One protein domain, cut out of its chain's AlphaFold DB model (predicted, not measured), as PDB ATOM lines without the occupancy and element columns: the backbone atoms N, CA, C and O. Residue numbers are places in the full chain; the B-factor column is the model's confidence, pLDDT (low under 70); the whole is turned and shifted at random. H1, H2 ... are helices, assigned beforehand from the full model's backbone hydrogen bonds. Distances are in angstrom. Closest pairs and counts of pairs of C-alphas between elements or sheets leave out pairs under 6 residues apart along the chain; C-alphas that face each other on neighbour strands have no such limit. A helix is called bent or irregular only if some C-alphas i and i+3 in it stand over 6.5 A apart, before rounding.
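This is residues 29 to 52 and 100 to 131 of the 217 residues of the protein "IlGF domain-containing protein" of Araneus ventricosus (UniProt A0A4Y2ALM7). One longer helix, H1, faces a row of three short helices, H2, H3 and H4: H3 packs on its second half, H2 is near its first half, and H4 is beside H3, past H1's last residues. After H1 the backbone folds back through residues 44 to 52 to a cut. The printed part has 56 residues with four named helices, H1 H2 H3 H4 along the chain, and no named strand; its class is all helix, with 28 residues in the helices. It is compact, with a radius of gyration of the C-alphas of 10.5 A, and rounded, spanning 28 by 23 by 20 A.

H1, residues 32 to 43, touches H3, residues 114 to 118, with residues 38 to 42 alone; their closest C-alphas, of Leu 38 and Leu 117, are 6.6 A apart. H2, residues 103 to 107, is close to H1 but not clearly touching, the closest C-alphas being those of Leu 34 and Cys 107 at 7.8 A. H2 is also close to H3 but not clearly touching, with the C-alphas of Val 103 and Leu 117 closest at 7.1 A. H4, residues 124 to 129, touches H3, the closest C-alphas being those of Ala 118 and Ser 124 at 6.4 A. H4 is apart from H1 and from H2. In H1, H2 and H3 every O i to N i+4 pair is within hydrogen-bond range; in H4 0 of 2 are, beside 1 of 3 O i to N i+3 pairs.

H1 measures 15.8 A from C-alpha 32 at (296.321, 324.686, 471.217) to C-alpha 43 at (296.668, 340.380, 469.591). H2 measures 5.7 A, H3 6.2 A and H4 10.5 A, ending at C-alpha 129 at (282.587, 346.936, 473.168). H4 is irregular, but only just: C-alphas 125 and 128 are 6.9 A apart.

The C-alphas farthest apart, of Arg 52 and Asp 131, are 30.7 A from each other. Residues 53 to 99 are not printed, and C-alphas 52 and 100 are 8.9 A apart across this cut, in the link from H1 to H2. The link from H2 to H3 is short and that from H3 to H4 tight. The mean pLDDT of the printed part is 76.2; residues 50 to 52, 100 to 101 and 124 to 131 are under 70.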
ATOM      1  N   MET A  29     287.226 324.710 475.526       81.44
ATOM      2  CA  MET A  29     288.370 324.664 474.620       81.44
ATOM      3  C   MET A  29     289.661 324.466 475.408       81.44
ATOM      4  O   MET A  29     289.936 325.147 476.390       81.44
ATOM      5  N   CYS A  30     290.468 323.501 474.967       86.94
ATOM      6  CA  CYS A  30     291.678 323.073 475.659       86.94
ATOM      7  C   CYS A  30     292.898 323.119 474.737       86.94
ATOM      8  O   CYS A  30     292.810 322.855 473.534       86.94
ATOM      9  N   GLY A  31     294.070 323.369 475.324       84.31
ATOM     10  CA  GLY A  31     295.355 323.217 474.643       84.31
ATOM     11  C   GLY A  31     295.584 324.258 473.546       84.31
ATOM     12  O   GLY A  31     295.482 325.454 473.800       84.31
ATOM     13  N   ARG A  32     295.924 323.801 472.331       84.12
ATOM     14  CA  ARG A  32     296.321 324.686 471.217       84.12
ATOM     15  C   ARG A  32     295.187 325.585 470.745       84.12
ATOM     16  O   ARG A  32     295.392 326.775 470.624       84.12
ATOM     17  N   ARG A  33     293.976 325.041 470.601       83.94
ATOM     18  CA  ARG A  33     292.807 325.813 470.147       83.94
ATOM     19  C   ARG A  33     292.487 326.987 471.073       83.94
ATOM     20  O   ARG A  33     292.143 328.061 470.605       83.94
ATOM     21  N   LEU A  34     292.640 326.775 472.382       86.25
ATOM     22  CA  LEU A  34     292.489 327.828 473.383       86.25
ATOM     23  C   LEU A  34     293.584 328.892 473.238       86.25
ATOM     24  O   LEU A  34     293.289 330.078 473.281       86.25
ATOM     25  N   ALA A  35     294.835 328.467 473.059       85.19
ATOM     26  CA  ALA A  35     295.964 329.374 472.887       85.19
ATOM     27  C   ALA A  35     295.862 330.195 471.591       85.19
ATOM     28  O   ALA A  35     296.130 331.389 471.629       85.19
ATOM     29  N   ASP A  36     295.433 329.587 470.483       87.50
ATOM     30  CA  ASP A  36     295.254 330.260 469.192       87.50
ATOM     31  C   ASP A  36     294.134 331.308 469.272       87.50
ATOM     32  O   ASP A  36     294.310 332.442 468.830       87.50
ATOM     33  N   LEU A  37     293.009 330.960 469.910       86.81
ATOM     34  CA  LEU A  37     291.888 331.878 470.122       86.81
ATOM     35  C   LEU A  37     292.258 333.032 471.063       86.81
ATOM     36  O   LEU A  37     291.953 334.185 470.773       86.81
ATOM     37  N   LEU A  38     292.946 332.738 472.169       85.88
ATOM     38  CA  LEU A  38     293.467 333.763 473.076       85.88
ATOM     39  C   LEU A  38     294.470 334.673 472.377       85.88
ATOM     40  O   LEU A  38     294.450 335.876 472.604       85.88
ATOM     41  N   ASN A  39     295.337 334.114 471.534       85.75
ATOM     42  CA  ASN A  39     296.294 334.905 470.780       85.75
ATOM     43  C   ASN A  39     295.571 335.848 469.819       85.75
ATOM     44  O   ASN A  39     295.884 337.026 469.817       85.75
ATOM     45  N   PHE A  40     294.566 335.361 469.089       86.00
ATOM     46  CA  PHE A  40     293.770 336.181 468.174       86.00
ATOM     47  C   PHE A  40     293.031 337.322 468.889       86.00
ATOM     48  O   PHE A  40     293.116 338.474 468.476       86.00
ATOM     49  N   ILE A  41     292.343 337.025 469.997       85.44
ATOM     50  CA  ILE A  41     291.592 338.041 470.749       85.44
ATOM     51  C   ILE A  41     292.556 339.040 471.397       85.44
ATOM     52  O   ILE A  41     292.343 340.247 471.334       85.44
ATOM     53  N   CYS A  42     293.641 338.557 472.002       85.81
ATOM     54  CA  CYS A  42     294.571 339.415 472.724       85.81
ATOM     55  C   CYS A  42     295.631 340.086 471.835       85.81
ATOM     56  O   CYS A  42     296.375 340.923 472.350       85.81
ATOM     57  N   GLU A  43     295.710 339.777 470.534       82.94
ATOM     58  CA  GLU A  43     296.668 340.380 469.591       82.94
ATOM     59  C   GLU A  43     296.512 341.903 469.550       82.94
ATOM     60  O   GLU A  43     297.490 342.635 469.708       82.94
ATOM     61  N   LYS A  44     295.267 342.389 469.473       76.88
ATOM     62  CA  LYS A  44     294.951 343.827 469.513       76.88
ATOM     63  C   LYS A  44     295.068 344.449 470.915       76.88
ATOM     64  O   LYS A  44     295.049 345.670 471.046       76.88
ATOM     65  N   HIS A  45     295.209 343.641 471.968       74.12
ATOM     66  CA  HIS A  45     295.138 344.080 473.370       74.12
ATOM     67  C   HIS A  45     296.459 343.937 474.142       74.12
ATOM     68  O   HIS A  45     296.461 343.979 475.372       74.12
ATOM     69  N   GLY A  46     297.590 343.789 473.442       73.06
ATOM     70  CA  GLY A  46     298.918 343.730 474.066       73.06
ATOM     71  C   GLY A  46     299.337 342.339 474.554       73.06
ATOM     72  O   GLY A  46     300.298 342.217 475.312       73.06
ATOM     73  N   GLY A  47     298.646 341.287 474.106       78.56
ATOM     74  CA  GLY A  47     299.002 339.894 474.364       78.56
ATOM     75  C   GLY A  47     298.343 339.280 475.600       78.56
ATOM     76  O   GLY A  47     297.552 339.901 476.309       78.56
ATOM     77  N   PHE A  48     298.644 338.002 475.829       77.88
ATOM     78  CA  PHE A  48     298.059 337.205 476.905       77.88
ATOM     79  C   PHE A  48     298.841 337.361 478.214       77.88
ATOM     80  O   PHE A  48     300.035 337.050 478.281       77.88
ATOM     81  N   HIS A  49     298.147 337.757 479.281       72.75
ATOM     82  CA  HIS A  49     298.703 337.852 480.625       72.75
ATOM     83  C   HIS A  49     298.066 336.789 481.531       72.75
ATOM     84  O   HIS A  49     297.130 337.050 482.286       72.75
ATOM     85  N   ALA A  50     298.596 335.561 481.493       67.75
ATOM     86  CA  ALA A  50     298.288 334.603 482.553       67.75
ATOM     87  C   ALA A  50     298.839 335.138 483.879       67.75
ATOM     88  O   ALA A  50     300.049 335.395 483.947       67.75
ATOM     89  N   PRO A  51     298.026 335.217 484.953       60.34
ATOM     90  CA  PRO A  51     298.569 335.364 486.289       60.34
ATOM     91  C   PRO A  51     299.520 334.190 486.502       60.34
ATOM     92  O   PRO A  51     299.118 333.024 486.561       60.34
ATOM     93  N   ARG A  52     300.824 334.484 486.523       54.59
ATOM     94  CA  ARG A  52     301.827 333.488 486.863       54.59
ATOM     95  C   ARG A  52     301.592 333.161 488.321       54.59
ATOM     96  O   ARG A  52     302.089 333.861 489.198       54.59
ATOM     97  N   ARG A 100     293.593 333.006 491.099       58.91
ATOM     98  CA  ARG A 100     294.295 331.727 491.329       58.91
ATOM     99  C   ARG A 100     293.954 330.667 490.282       58.91
ATOM    100  O   ARG A 100     294.645 329.654 490.215       58.91
ATOM    101  N   SER A 101     292.913 330.897 489.486       64.56
ATOM    102  CA  SER A 101     292.483 330.001 488.421       64.56
ATOM    103  C   SER A 101     293.064 330.491 487.094       64.56
ATOM    104  O   SER A 101     292.797 331.608 486.644       64.56
ATOM    105  N   GLY A 102     293.928 329.684 486.478       79.44
ATOM    106  CA  GLY A 102     294.452 330.004 485.153       79.44
ATOM    107  C   GLY A 102     293.365 329.858 484.088       79.44
ATOM    108  O   GLY A 102     292.392 329.133 484.282       79.44
ATOM    109  N   VAL A 103     293.582 330.443 482.907       84.06
ATOM    110  CA  VAL A 103     292.652 330.301 481.770       84.06
ATOM    111  C   VAL A 103     292.360 328.835 481.418       84.06
ATOM    112  O   VAL A 103     291.285 328.495 480.945       84.06
ATOM    113  N   VAL A 104     293.298 327.927 481.705       83.00
ATOM    114  CA  VAL A 104     293.107 326.480 481.534       83.00
ATOM    115  C   VAL A 104     292.099 325.927 482.547       83.00
ATOM    116  O   VAL A 104     291.254 325.104 482.201       83.00
ATOM    117  N   ASP A 105     292.138 326.378 483.794       81.50
ATOM    118  CA  ASP A 105     291.207 325.907 484.818       81.50
ATOM    119  C   ASP A 105     289.788 326.465 484.612       81.50
ATOM    120  O   ASP A 105     288.818 325.829 485.027       81.50
ATOM    121  N   GLU A 106     289.642 327.583 483.894       82.81
ATOM    122  CA  GLU A 106     288.335 328.172 483.574       82.81
ATOM    123  C   GLU A 106     287.771 327.743 482.216       82.81
ATOM    124  O   GLU A 106     286.600 327.394 482.136       82.81
ATOM    125  N   CYS A 107     288.585 327.686 481.163       85.62
ATOM    126  CA  CYS A 107     288.111 327.381 479.806       85.62
ATOM    127  C   CYS A 107     288.292 325.926 479.371       85.62
ATOM    128  O   CYS A 107     287.609 325.470 478.451       85.62
ATOM    129  N   CYS A 108     289.203 325.185 480.012       86.31
ATOM    130  CA  CYS A 108     289.403 323.771 479.704       86.31
ATOM    131  C   CYS A 108     288.687 322.856 480.706       86.31
ATOM    132  O   CYS A 108     288.070 321.867 480.302       86.31
ATOM    133  N   ARG A 109     288.719 323.173 482.009       83.94
ATOM    134  CA  ARG A 109     287.989 322.375 483.016       83.94
ATOM    135  C   ARG A 109     286.518 322.763 483.148       83.94
ATOM    136  O   ARG A 109     285.708 321.918 483.527       83.94
ATOM    137  N   LYS A 110     286.168 324.014 482.848       82.25
ATOM    138  CA  LYS A 110     284.791 324.522 482.858       82.25
ATOM    139  C   LYS A 110     284.425 325.062 481.473       82.25
ATOM    140  O   LYS A 110     285.262 325.142 480.582       82.25
ATOM    141  N   GLN A 111     283.132 325.302 481.273       83.12
ATOM    142  CA  GLN A 111     282.621 326.022 480.105       83.12
ATOM    143  C   GLN A 111     282.918 327.507 480.334       83.12
ATOM    144  O   GLN A 111     282.596 327.998 481.416       83.12
ATOM    145  N   CYS A 112     283.542 328.194 479.378       82.31
ATOM    146  CA  CYS A 112     283.835 329.622 479.503       82.31
ATOM    147  C   CYS A 112     283.285 330.406 478.310       82.31
ATOM    148  O   CYS A 112     283.085 329.851 477.228       82.31
ATOM    149  N   THR A 113     283.039 331.696 478.522       86.62
ATOM    150  CA  THR A 113     282.567 332.633 477.498       86.62
ATOM    151  C   THR A 113     283.729 333.453 476.933       86.62
ATOM    152  O   THR A 113     284.811 333.545 477.521       86.62
ATOM    153  N   LEU A 114     283.498 334.096 475.785       82.50
ATOM    154  CA  LEU A 114     284.485 334.973 475.144       82.50
ATOM    155  C   LEU A 114     284.880 336.158 476.043       82.50
ATOM    156  O   LEU A 114     286.042 336.556 476.074       82.50
ATOM    157  N   THR A 115     283.948 336.650 476.859       82.62
ATOM    158  CA  THR A 115     284.206 337.698 477.856       82.62
ATOM    159  C   THR A 115     285.230 337.258 478.906       82.62
ATOM    160  O   THR A 115     286.151 338.011 479.224       82.62
ATOM    161  N   THR A 116     285.136 336.017 479.394       82.50
ATOM    162  CA  THR A 116     286.117 335.438 480.321       82.50
ATOM    163  C   THR A 116     287.486 335.302 479.662       82.50
ATOM    164  O   THR A 116     288.486 335.687 480.260       82.50
ATOM    165  N   LEU A 117     287.553 334.818 478.417       81.69
ATOM    166  CA  LEU A 117     288.812 334.703 477.664       81.69
ATOM    167  C   LEU A 117     289.534 336.044 477.554       81.69
ATOM    168  O   LEU A 117     290.737 336.136 477.789       81.69
ATOM    169  N   ALA A 118     288.785 337.090 477.246       82.12
ATOM    170  CA  ALA A 118     289.351 338.399 477.013       82.12
ATOM    171  C   ALA A 118     289.757 339.133 478.306       82.12
ATOM    172  O   ALA A 118     290.607 340.021 478.274       82.12
ATOM    173  N   SER A 119     289.234 338.710 479.463       81.56
ATOM    174  CA  SER A 119     289.731 339.167 480.770       81.56
ATOM    175  C   SER A 119     291.192 338.769 481.034       81.56
ATOM    176  O   SER A 119     291.859 339.397 481.853       81.56
ATOM    177  N   TYR A 120     291.713 337.769 480.308       82.19
ATOM    178  CA  TYR A 120     293.120 337.368 480.361       82.19
ATOM    179  C   TYR A 120     294.021 338.126 479.367       82.19
ATOM    180  O   TYR A 120     295.232 337.873 479.320       82.19
ATOM    181  N   CYS A 121     293.472 339.045 478.567       85.38
ATOM    182  CA  CYS A 121     294.275 339.934 477.731       85.38
ATOM    183  C   CYS A 121     294.910 341.051 478.572       85.38
ATOM    184  O   CYS A 121     294.327 341.506 479.556       85.38
ATOM    185  N   ALA A 122     296.102 341.511 478.182       77.62
ATOM    186  CA  ALA A 122     296.850 342.536 478.916       77.62
ATOM    187  C   ALA A 122     296.083 343.866 479.053       77.62
ATOM    188  O   ALA A 122     296.243 344.559 480.057       77.62
ATOM    189  N   ASN A 123     295.223 344.196 478.087       74.81
ATOM    190  CA  ASN A 123     294.313 345.331 478.158       74.81
ATOM    191  C   ASN A 123     292.848 344.878 478.012       74.81
ATOM    192  O   ASN A 123     292.356 344.677 476.905       74.81
ATOM    193  N   SER A 124     292.142 344.721 479.133       61.41
ATOM    194  CA  SER A 124     290.748 344.249 479.173       61.41
ATOM    195  C   SER A 124     289.699 345.348 478.937       61.41
ATOM    196  O   SER A 124     288.514 345.049 478.799       61.41
ATOM    197  N   GLN A 125     290.107 346.621 478.848       57.41
ATOM    198  CA  GLN A 125     289.191 347.772 478.788       57.41
ATOM    199  C   GLN A 125     288.426 347.927 477.460       57.41
ATOM    200  O   GLN A 125     287.537 348.768 477.375       57.41
ATOM    201  N   HIS A 126     288.734 347.145 476.422       53.72
ATOM    202  CA  HIS A 126     288.054 347.225 475.116       53.72
ATOM    203  C   HIS A 126     287.163 346.027 474.778       53.72
ATOM    204  O   HIS A 126     286.529 346.007 473.731       53.72
ATOM    205  N   VAL A 127     287.038 345.052 475.675       55.56
ATOM    206  CA  VAL A 127     286.238 343.845 475.406       55.56
ATOM    207  C   VAL A 127     284.746 344.063 475.709       55.56
ATOM    208  O   VAL A 127     283.885 343.348 475.210       55.56
ATOM    209  N   GLY A 128     284.400 345.093 476.488       50.19
ATOM    210  CA  GLY A 128     283.002 345.482 476.709       50.19
ATOM    211  C   GLY A 128     282.319 346.086 475.476       50.19
ATOM    212  O   GLY A 128     281.115 346.304 475.514       50.19
ATOM    213  N   ASN A 129     283.076 346.348 474.406       42.97
ATOM    214  CA  ASN A 129     282.587 346.936 473.168       42.97
ATOM    215  C   ASN A 129     283.116 346.133 471.971       42.97
ATOM    216  O   ASN A 129     283.860 346.640 471.135       42.97
ATOM    217  N   ILE A 130     282.796 344.838 471.923       51.66
ATOM    218  CA  ILE A 130     282.919 344.075 470.677       51.66
ATOM    219  C   ILE A 130     281.726 344.504 469.824       51.66
ATOM    220  O   ILE A 130     280.677 343.863 469.833       51.66
ATOM    221  N   ASP A 131     281.878 345.645 469.156       41.81
ATOM    222  CA  ASP A 131     281.026 346.008 468.034       41.81
ATOM    223  C   ASP A 131     281.165 344.884 467.004       41.81
ATOM    224  O   ASP A 131     282.249 344.616 466.477       41.81
TER     225      ASP A 131